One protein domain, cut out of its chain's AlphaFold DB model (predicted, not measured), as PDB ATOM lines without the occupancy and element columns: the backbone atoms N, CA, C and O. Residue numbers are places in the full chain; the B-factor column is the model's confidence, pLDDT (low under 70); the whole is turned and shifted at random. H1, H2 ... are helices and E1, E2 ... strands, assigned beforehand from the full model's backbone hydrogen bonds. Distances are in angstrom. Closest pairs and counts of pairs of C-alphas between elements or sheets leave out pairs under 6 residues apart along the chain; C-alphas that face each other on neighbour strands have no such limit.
ATOM      1  N   PRO A  86      21.208 -11.122  46.854       58.69
ATOM      2  CA  PRO A  86      22.623 -10.787  46.822       58.69
ATOM      3  C   PRO A  86      22.808  -9.336  47.263       58.69
ATOM      4  O   PRO A  86      22.045  -8.459  46.845       58.69
ATOM      5  N   ALA A  87      23.806  -9.101  48.118       68.31
ATOM      6  CA  ALA A  87      24.132  -7.771  48.608       68.31
ATOM      7  C   ALA A  87      24.296  -6.822  47.413       68.31
ATOM      8  O   ALA A  87      25.172  -6.998  46.563       68.31
ATOM      9  N   ARG A  88      23.396  -5.842  47.310       80.50
ATOM     10  CA  ARG A  88      23.403  -4.869  46.222       80.50
ATOM     11  C   ARG A  88      24.507  -3.860  46.510       80.50
ATOM     12  O   ARG A  88      24.431  -3.133  47.495       80.50
ATOM     13  N   PHE A  89      25.522  -3.814  45.655       85.12
ATOM     14  CA  PHE A  89      26.522  -2.756  45.723       85.12
ATOM     15  C   PHE A  89      25.954  -1.484  45.091       85.12
ATOM     16  O   PHE A  89      25.591  -1.473  43.912       85.12
ATOM     17  N   GLU A  90      25.862  -0.421  45.883       92.56
ATOM     18  CA  GLU A  90      25.378   0.882  45.443       92.56
ATOM     19  C   GLU A  90      26.551   1.859  45.333       92.56
ATOM     20  O   GLU A  90      27.418   1.946  46.209       92.56
ATOM     21  N   CYS A  91      26.595   2.595  44.227       95.25
ATOM     22  CA  CYS A  91      27.627   3.587  43.967       95.25
ATOM     23  C   CYS A  91      27.062   4.771  43.182       95.25
ATOM     24  O   CYS A  91      26.071   4.642  42.461       95.25
ATOM     25  N   ALA A  92      27.710   5.923  43.337       97.12
ATOM     26  CA  ALA A  92      27.526   7.070  42.463       97.12
ATOM     27  C   ALA A  92      28.597   7.033  41.369       97.12
ATOM     28  O   ALA A  92      29.748   6.690  41.648       97.12
ATOM     29  N   ILE A  93      28.219   7.393  40.145       97.88
ATOM     30  CA  ILE A  93      29.109   7.455  38.987       97.88
ATOM     31  C   ILE A  93      28.943   8.799  38.286       97.88
ATOM     32  O   ILE A  93      27.819   9.271  38.116       97.88
ATOM     33  N   ASP A  94      30.064   9.378  37.874       97.94
ATOM     34  CA  ASP A  94      30.127  10.553  37.008       97.94
ATOM     35  C   ASP A  94      31.223  10.358  35.951       97.94
ATOM     36  O   ASP A  94      32.205   9.646  36.199       97.94
ATOM     37  N   ALA A  95      31.019  10.915  34.758       97.69
ATOM     38  CA  ALA A  95      31.894  10.682  33.612       97.69
ATOM     39  C   ALA A  95      31.971  11.881  32.658       97.69
ATOM     40  O   ALA A  95      30.976  12.535  32.340       97.69
ATOM     41  N   GLU A  96      33.167  12.094  32.116       97.56
ATOM     42  CA  GLU A  96      33.533  13.284  31.366       97.56
ATOM     43  C   GLU A  96      34.090  12.877  30.015       97.56
ATOM     44  O   GLU A  96      34.859  11.920  29.881       97.56
ATOM     45  N   PHE A  97      33.719  13.651  29.000       96.50
ATOM     46  CA  PHE A  97      33.971  13.317  27.609       96.50
ATOM     47  C   PHE A  97      34.732  14.430  26.895       96.50
ATOM     48  O   PHE A  97      34.615  15.612  27.228       96.50
ATOM     49  N   VAL A  98      35.472  14.035  25.866       95.94
ATOM     50  CA  VAL A  98      36.105  14.928  24.888       95.94
ATOM     51  C   VAL A  98      35.485  14.703  23.511       95.94
ATOM     52  O   VAL A  98      34.995  13.614  23.214       95.94
ATOM     53  N   LEU A  99      35.487  15.730  22.667       96.00
ATOM     54  CA  LEU A  99      34.962  15.666  21.307       96.00
ATOM     55  C   LEU A  99      36.039  15.150  20.346       96.00
ATOM     56  O   LEU A  99      37.133  15.714  20.272       96.00
ATOM     57  N   LEU A 100      35.705  14.102  19.600       95.06
ATOM     58  CA  LEU A 100      36.531  13.530  18.538       95.06
ATOM     59  C   LEU A 100      36.177  14.095  17.160       95.06
ATOM     60  O   LEU A 100      37.066  14.287  16.337       95.06
ATOM     61  N   ALA A 101      34.886  14.336  16.916       93.69
ATOM     62  CA  ALA A 101      34.381  14.935  15.684       93.69
ATOM     63  C   ALA A 101      33.080  15.708  15.957       93.69
ATOM     64  O   ALA A 101      32.182  15.166  16.610       93.69
ATOM     65  N   ASP A 102      32.950  16.936  15.455       92.88
ATOM     66  CA  ASP A 102      31.689  17.685  15.472       92.88
ATOM     67  C   ASP A 102      30.648  17.080  14.499       92.88
ATOM     68  O   ASP A 102      30.949  16.222  13.666       92.88
ATOM     69  N   ALA A 103      29.387  17.488  14.641       91.00
ATOM     70  CA  ALA A 103      28.320  17.071  13.747       91.00
ATOM     71  C   ALA A 103      28.504  17.693  12.361       91.00
ATOM     72  O   ALA A 103      28.786  18.882  12.225       91.00
ATOM     73  N   GLU A 104      28.252  16.889  11.333       91.06
ATOM     74  CA  GLU A 104      28.176  17.361   9.956       91.06
ATOM     75  C   GLU A 104      26.706  17.599   9.615       91.06
ATOM     76  O   GLU A 104      25.879  16.685   9.715       91.06
ATOM     77  N   GLU A 105      26.374  18.828   9.227       91.88
ATOM     78  CA  GLU A 105      25.026  19.251   8.852       91.88
ATOM     79  C   GLU A 105      25.047  19.897   7.462       91.88
ATOM     80  O   GLU A 105      25.981  20.615   7.103       91.88
ATOM     81  N   GLU A 106      23.998  19.658   6.682       87.62
ATOM     82  CA  GLU A 106      23.804  20.239   5.361       87.62
ATOM     83  C   GLU A 106      22.578  21.155   5.379       87.62
ATOM     84  O   GLU A 106      21.490  20.757   5.801       87.62
ATOM     85  N   LEU A 107      22.755  22.394   4.918       89.56
ATOM     86  CA  LEU A 107      21.664  23.345   4.740       89.56
ATOM     87  C   LEU A 107      21.125  23.230   3.313       89.56
ATOM     88  O   LEU A 107      21.802  23.583   2.348       89.56
ATOM     89  N   HIS A 108      19.889  22.770   3.185       87.31
ATOM     90  CA  HIS A 108      19.213  22.653   1.906       87.31
ATOM     91  C   HIS A 108      18.685  24.016   1.432       87.31
ATOM     92  O   HIS A 108      18.385  24.906   2.229       87.31
ATOM     93  N   SER A 109      18.501  24.182   0.120       88.56
ATOM     94  CA  SER A 109      17.975  25.426  -0.473       88.56
ATOM     95  C   SER A 109      16.541  25.759  -0.037       88.56
ATOM     96  O   SER A 109      16.113  26.905  -0.143       88.56
ATOM     97  N   SER A 110      15.816  24.772   0.497       87.19
ATOM     98  CA  SER A 110      14.515  24.940   1.155       87.19
ATOM     99  C   SER A 110      14.603  25.573   2.553       87.19
ATOM    100  O   SER A 110      13.565  25.864   3.139       87.19
ATOM    101  N   GLY A 111      15.808  25.774   3.097       89.75
ATOM    102  CA  GLY A 111      16.045  26.219   4.475       89.75
ATOM    103  C   GLY A 111      16.055  25.085   5.506       89.75
ATOM    104  O   GLY A 111      16.206  25.345   6.696       89.75
ATOM    105  N   GLU A 112      15.896  23.834   5.071       90.38
ATOM    106  CA  GLU A 112      15.965  22.659   5.942       90.38
ATOM    107  C   GLU A 112      17.423  22.339   6.301       90.38
ATOM    108  O   GLU A 112      18.270  22.240   5.414       90.38
ATOM    109  N   VAL A 113      17.714  22.152   7.590       88.50
ATOM    110  CA  VAL A 113      19.017  21.667   8.061       88.50
ATOM    111  C   VAL A 113      18.919  20.169   8.295       88.50
ATOM    112  O   VAL A 113      18.186  19.719   9.180       88.50
ATOM    113  N   LYS A 114      19.672  19.394   7.519       88.50
ATOM    114  CA  LYS A 114      19.733  17.944   7.654       88.50
ATOM    115  C   LYS A 114      21.064  17.526   8.258       88.50
ATOM    116  O   LYS A 114      22.128  17.860   7.754       88.50
ATOM    117  N   MET A 115      20.998  16.754   9.330       87.50
ATOM    118  CA  MET A 115      22.173  16.197   9.989       87.50
ATOM    119  C   MET A 115      22.664  14.960   9.229       87.50
ATOM    120  O   MET A 115      21.911  14.004   9.047       87.50
ATOM    121  N   TYR A 116      23.914  14.991   8.777       88.25
ATOM    122  CA  TYR A 116      24.559  13.921   8.018       88.25
ATOM    123  C   TYR A 116      25.389  13.001   8.919       88.25
ATOM    124  O   TYR A 116      25.349  11.779   8.765       88.25
ATOM    125  N   ARG A 117      26.084  13.571   9.911       91.12
ATOM    126  CA  ARG A 117      26.884  12.814  10.879       91.12
ATOM    127  C   ARG A 117      26.711  13.365  12.296       91.12
ATOM    128  O   ARG A 117      26.729  14.582  12.470       91.12
ATOM    129  N   PRO A 118      26.545  12.507  13.318       92.88
ATOM    130  CA  PRO A 118      26.515  12.953  14.700       92.88
ATOM    131  C   PRO A 118      27.885  13.294  15.257       92.88
ATOM    132  O   PRO A 118      28.907  12.791  14.794       92.88
ATOM    133  N   ARG A 119      27.860  14.116  16.312       94.19
ATOM    134  CA  ARG A 119      29.024  14.365  17.158       94.19
ATOM    135  C   ARG A 119      29.549  13.050  17.719       94.19
ATOM    136  O   ARG A 119      28.777  12.253  18.253       94.19
ATOM    137  N   MET A 120      30.858  12.868  17.639       96.25
ATOM    138  CA  MET A 120      31.569  11.726  18.202       96.25
ATOM    139  C   MET A 120      32.311  12.165  19.457       96.25
ATOM    140  O   MET A 120      33.084  13.120  19.418       96.25
ATOM    141  N   PHE A 121      32.101  11.452  20.560       96.12
ATOM    142  CA  PHE A 121      32.755  11.719  21.839       96.12
ATOM    143  C   PHE A 121      33.579  10.512  22.289       96.12
ATOM    144  O   PHE A 121      33.184   9.374  22.043       96.12
ATOM    145  N   SER A 122      34.685  10.769  22.987       96.38
ATOM    146  CA  SER A 122      35.451   9.752  23.716       96.38
ATOM    147  C   SER A 122      35.329   9.974  25.214       96.38
ATOM    148  O   SER A 122      35.320  11.122  25.666       96.38
ATOM    149  N   LEU A 123      35.269   8.886  25.981       97.00
ATOM    150  CA  LEU A 123      35.405   8.942  27.432       97.00
ATOM    151  C   LEU A 123      36.816   9.430  27.784       97.00
ATOM    152  O   LEU A 123      37.800   8.932  27.242       97.00
ATOM    153  N   ALA A 124      36.906  10.396  28.691       96.19
ATOM    154  CA  ALA A 124      38.167  11.011  29.092       96.19
ATOM    155  C   ALA A 124      38.471  10.844  30.581       96.19
ATOM    156  O   ALA A 124      39.641  10.738  30.951       96.19
ATOM    157  N   ARG A 125      37.442  10.804  31.430       96.56
ATOM    158  CA  ARG A 125      37.565  10.501  32.857       96.56
ATOM    159  C   ARG A 125      36.306   9.800  33.347       96.56
ATOM    160  O   ARG A 125      35.222  10.027  32.816       96.56
ATOM    161  N   VAL A 126      36.465   8.947  34.350       98.00
ATOM    162  CA  VAL A 126      35.354   8.359  35.097       98.00
ATOM    163  C   VAL A 126      35.676   8.393  36.582       98.00
ATOM    164  O   VAL A 126      36.798   8.081  36.989       98.00
ATOM    165  N   SER A 127      34.689   8.760  37.393       97.62
ATOM    166  CA  SER A 127      34.784   8.702  38.847       97.62
ATOM    167  C   SER A 127      33.637   7.884  39.427       97.62
ATOM    168  O   SER A 127      32.489   7.993  38.994       97.62
ATOM    169  N   VAL A 128      33.957   7.018  40.390       97.62
ATOM    170  CA  VAL A 128      32.976   6.146  41.044       97.62
ATOM    171  C   VAL A 128      33.188   6.168  42.551       97.62
ATOM    172  O   VAL A 128      34.285   5.895  43.050       97.62
ATOM    173  N   LEU A 129      32.128   6.516  43.281       96.50
ATOM    174  CA  LEU A 129      32.111   6.704  44.730       96.50
ATOM    175  C   LEU A 129      31.196   5.665  45.380       96.50
ATOM    176  O   LEU A 129      30.132   5.339  44.854       96.50
ATOM    177  N   ARG A 130      31.587   5.160  46.551       92.44
ATOM    178  CA  ARG A 130      30.739   4.264  47.355       92.44
ATOM    179  C   ARG A 130      29.517   5.016  47.883       92.44
ATOM    180  O   ARG A 130      29.674   6.114  48.413       92.44
ATOM    181  N   ALA A 131      28.331   4.420  47.763       93.06
ATOM    182  CA  ALA A 131      27.090   5.044  48.228       93.06
ATOM    183  C   ALA A 131      26.739   4.713  49.687       93.06
ATOM    184  O   ALA A 131      25.864   5.358  50.249       93.06
ATOM    185  N   ASN A 132      27.393   3.720  50.301       88.94
ATOM    186  CA  ASN A 132      27.114   3.297  51.671       88.94
ATOM    187  C   ASN A 132      28.364   2.758  52.396       88.94
ATOM    188  O   ASN A 132      29.444   2.587  51.817       88.94
ATOM    189  N   GLY A 133      28.201   2.496  53.696       88.62
ATOM    190  CA  GLY A 133      29.228   1.927  54.569       88.62
ATOM    191  C   GLY A 133      30.261   2.941  55.073       88.62
ATOM    192  O   GLY A 133      30.146   4.150  54.899       88.62
ATOM    193  N   ARG A 134      31.326   2.444  55.716       91.31
ATOM    194  CA  ARG A 134      32.344   3.287  56.386       91.31
ATOM    195  C   ARG A 134      33.126   4.213  55.448       91.31
ATOM    196  O   ARG A 134      33.781   5.136  55.922       91.31
ATOM    197  N   LEU A 135      33.103   3.928  54.148       91.75
ATOM    198  CA  LEU A 135      33.798   4.679  53.102       91.75
ATOM    199  C   LEU A 135      32.809   5.346  52.132       91.75
ATOM    200  O   LEU A 135      33.168   5.591  50.980       91.75
ATOM    201  N   GLU A 136      31.573   5.603  52.568       93.81
ATOM    202  CA  GLU A 136      30.593   6.377  51.803       93.81
ATOM    203  C   GLU A 136      31.199   7.707  51.322       93.81
ATOM    204  O   GLU A 136      31.925   8.391  52.048       93.81
ATOM    205  N   GLY A 137      30.954   8.046  50.055       90.00
ATOM    206  CA  GLY A 137      31.482   9.245  49.406       90.00
ATOM    207  C   GLY A 137      32.972   9.184  49.051       90.00
ATOM    208  O   GLY A 137      33.475  10.090  48.390       90.00
ATOM    209  N   VAL A 138      33.696   8.128  49.438       93.12
ATOM    210  CA  VAL A 138      35.110   7.960  49.078       93.12
ATOM    211  C   VAL A 138      35.210   7.309  47.693       93.12
ATOM    212  O   VAL A 138      34.667   6.210  47.508       93.12
ATOM    213  N   PRO A 139      35.921   7.930  46.727       94.56
ATOM    214  CA  PRO A 139      36.103   7.348  45.406       94.56
ATOM    215  C   PRO A 139      36.944   6.075  45.482       94.56
ATOM    216  O   PRO A 139      37.882   5.970  46.277       94.56
ATOM    217  N   PHE A 140      36.605   5.109  44.641       93.44
ATOM    218  CA  PHE A 140      37.420   3.916  44.405       93.44
ATOM    219  C   PHE A 140      37.837   3.758  42.943       93.44
ATOM    220  O   PHE A 140      38.696   2.931  42.658       93.44
ATOM    221  N   ILE A 141      37.272   4.579  42.053       95.38
ATOM    222  CA  ILE A 141      37.747   4.822  40.690       95.38
ATOM    223  C   ILE A 141      37.778   6.341  40.507       95.38
ATOM    224  O   ILE A 141      36.800   7.010  40.851       95.38
ATOM    225  N   ASP A 142      38.889   6.881  40.011       95.44
ATOM    226  CA  ASP A 142      39.013   8.282  39.586       95.44
ATOM    227  C   ASP A 142      40.101   8.399  38.508       95.44
ATOM    228  O   ASP A 142      41.177   8.960  38.735       95.44
ATOM    229  N   ASP A 143      39.829   7.808  37.347       95.31
ATOM    230  CA  ASP A 143      40.848   7.516  36.340       95.31
ATOM    231  C   ASP A 143      40.653   8.346  35.072       95.31
ATOM    232  O   ASP A 143      39.532   8.554  34.603       95.31
ATOM    233  N   TYR A 144      41.774   8.784  34.495       94.94
ATOM    234  CA  TYR A 144      41.823   9.344  33.145       94.94
ATOM    235  C   TYR A 144      41.949   8.213  32.126       94.94
ATOM    236  O   TYR A 144      42.704   7.264  32.335       94.94
ATOM    237  N   ILE A 145      41.232   8.337  31.014       94.06
ATOM    238  CA  ILE A 145      41.185   7.323  29.964       94.06
ATOM    239  C   ILE A 145      42.023   7.776  28.768       94.06
ATOM    240  O   ILE A 145      41.778   8.834  28.183       94.06
ATOM    241  N   GLU A 146      43.008   6.958  28.392       90.81
ATOM    242  CA  GLU A 146      43.799   7.164  27.178       90.81
ATOM    243  C   GLU A 146      42.895   7.041  25.944       90.81
ATOM    244  O   GLU A 146      42.147   6.074  25.783       90.81
ATOM    245  N   THR A 147      42.995   8.005  25.029       87.62
ATOM    246  CA  THR A 147      42.331   7.946  23.725       87.62
ATOM    247  C   THR A 147      43.380   8.017  22.620       87.62
ATOM    248  O   THR A 147      44.173   8.954  22.562       87.62
ATOM    249  N   LYS A 148      43.368   7.028  21.717       89.44
ATOM    250  CA  LYS A 148      44.294   6.961  20.569       89.44
ATOM    251  C   LYS A 148      43.849   7.825  19.391       89.44
ATOM    252  O   LYS A 148      44.664   8.182  18.542       89.44
ATOM    253  N   GLU A 149      42.556   8.110  19.319       91.25
ATOM    254  CA  GLU A 149      41.970   8.949  18.282       91.25
ATOM    255  C   GLU A 149      42.313  10.429  18.527       91.25
ATOM    256  O   GLU A 149      42.400  10.862  19.680       91.25
ATOM    257  N   PRO A 150      42.533  11.231  17.469       91.00
ATOM    258  CA  PRO A 150      42.761  12.659  17.624       91.00
ATOM    259  C   PRO A 150      41.565  13.343  18.287       91.00
ATOM    260  O   PRO A 150      40.424  13.174  17.867       91.00
ATOM    261  N   ILE A 151      41.847  14.149  19.305       93.31
ATOM    262  CA  ILE A 151      40.832  14.942  19.996       93.31
ATOM    263  C   ILE A 151      40.681  16.267  19.257       93.31
ATOM    264  O   ILE A 151      41.642  17.033  19.158       93.31
ATOM    265  N   GLU A 152      39.476  16.544  18.765       94.25
ATOM    266  CA  GLU A 152      39.141  17.818  18.130       94.25
ATOM    267  C   GLU A 152      38.986  18.923  19.180       94.25
ATOM    268  O   GLU A 152      39.560  20.005  19.051       94.25
ATOM    269  N   ASN A 153      38.236  18.650  20.252       93.06
ATOM    270  CA  ASN A 153      38.006  19.618  21.317       93.06
ATOM    271  C   ASN A 153      37.886  18.935  22.681       93.06
ATOM    272  O   ASN A 153      37.047  18.064  22.894       93.06
ATOM    273  N   TYR A 154      38.688  19.381  23.645       93.62
ATOM    274  CA  TYR A 154      38.668  18.845  25.006       93.62
ATOM    275  C   TYR A 154      37.426  19.246  25.807       93.62
ATOM    276  O   TYR A 154      37.171  18.652  26.850       93.62
ATOM    277  N   LEU A 155      36.670  20.257  25.361       94.75
ATOM    278  CA  LEU A 155      35.495  20.785  26.060       94.75
ATOM    279  C   LEU A 155      35.788  21.137  27.524       94.75
ATOM    280  O   LEU A 155      34.943  20.949  28.392       94.75
ATOM    281  N   THR A 156      36.985  21.663  27.798       92.00
ATOM    282  CA  THR A 156      37.539  21.854  29.150       92.00
ATOM    283  C   THR A 156      36.626  22.636  30.099       92.00
ATOM    284  O   THR A 156      36.666  22.401  31.303       92.00
ATOM    285  N   GLU A 157      35.800  23.554  29.586       92.62
ATOM    286  CA  GLU A 157      34.813  24.291  30.395       92.62
ATOM    287  C   GLU A 157      33.772  23.365  31.047       92.62
ATOM    288  O   GLU A 157      33.322  23.642  32.154       92.62
ATOM    289  N   PHE A 158      33.449  22.249  30.391       93.50
ATOM    290  CA  PHE A 158      32.489  21.248  30.854       93.50
ATOM    291  C   PHE A 158      33.179  20.007  31.423       93.50
ATOM    292  O   PHE A 158      32.788  19.520  32.475       93.50
ATOM    293  N   SER A 159      34.215  19.509  30.746       93.06
ATOM    294  CA  SER A 159      34.879  18.244  31.082       93.06
ATOM    295  C   SER A 159      35.959  18.388  32.156       93.06
ATOM    296  O   SER A 159      36.408  17.402  32.731       93.06
ATOM    297  N   GLY A 160      36.477  19.600  32.377       93.94
ATOM    298  CA  GLY A 160      37.629  19.814  33.253       93.94
ATOM    299  C   GLY A 160      38.915  19.106  32.799       93.94
ATOM    300  O   GLY A 160      39.896  19.110  33.547       93.94
ATOM    301  N   ILE A 161      38.958  18.532  31.591       92.75
ATOM    302  CA  ILE A 161      40.144  17.866  31.046       92.75
ATOM    303  C   ILE A 161      41.125  18.922  30.538       92.75
ATOM    304  O   ILE A 161      40.786  19.774  29.711       92.75
ATOM    305  N   HIS A 162      42.354  18.868  31.052       85.56
ATOM    306  CA  HIS A 162      43.441  19.772  30.688       85.56
ATOM    307  C   HIS A 162      44.663  18.959  30.250       85.56
ATOM    308  O   HIS A 162      45.070  18.031  30.943       85.56
TER     309      HIS A 162
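What this domain is: This is residues 86 to 162 of the 166 residues of the protein "Exonuclease domain-containing protein" of Smittium megazygosporum (UniProt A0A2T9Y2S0). A long antiparallel sheet, E1 - E4 - E5, continues through E1 and E4 into an arm, the hairpin E2 and E3, making a wide V; short H1 only grazes the sheet. The printed part has 77 residues, with E1 to E5 and then H1, and is mostly strand. It is extended, with a radius of gyration of the C-alphas of 18.4 A and spans of 62 by 28 by 22 A.

Where its parts are: E1, residues 91 to 101, begins at C-alpha (27.627, 3.587, 43.967) and is 31.2 A long. E4, residues 120 to 130, is 30.1 A and E5, residues 139 to 144, 13.7 A. E2 is residues 104 to 107, E3 113 to 117. H1, residues 156 to 159, ends at C-alpha (34.879, 18.244, 31.082).

How they stand to each other: Inner strand E4 bends by 52 degrees at residue 124. Within hydrogen-bond range are N 94 and O 127 of E1 and E4, 3.0 A, N 128 and O 141 of hairpin E4 and E5, 2.9 A, and N 106 and O 114 of E2 and E3, 2.8 A. E1 runs on into E2 at 59 degrees. The closest C-alphas of E1 and H1, Glu 96 and Ser 159, are 5.1 A apart. H1 is too short for an O i to N i+4 pair.

The domain as a whole: The farthest C-alphas, Ser 109 and Arg 134, are 62.7 A apart. The printed part has no cut. The link from E5 to H1 is long, 11 residues. Residues 86 to 87 have pLDDT under 70.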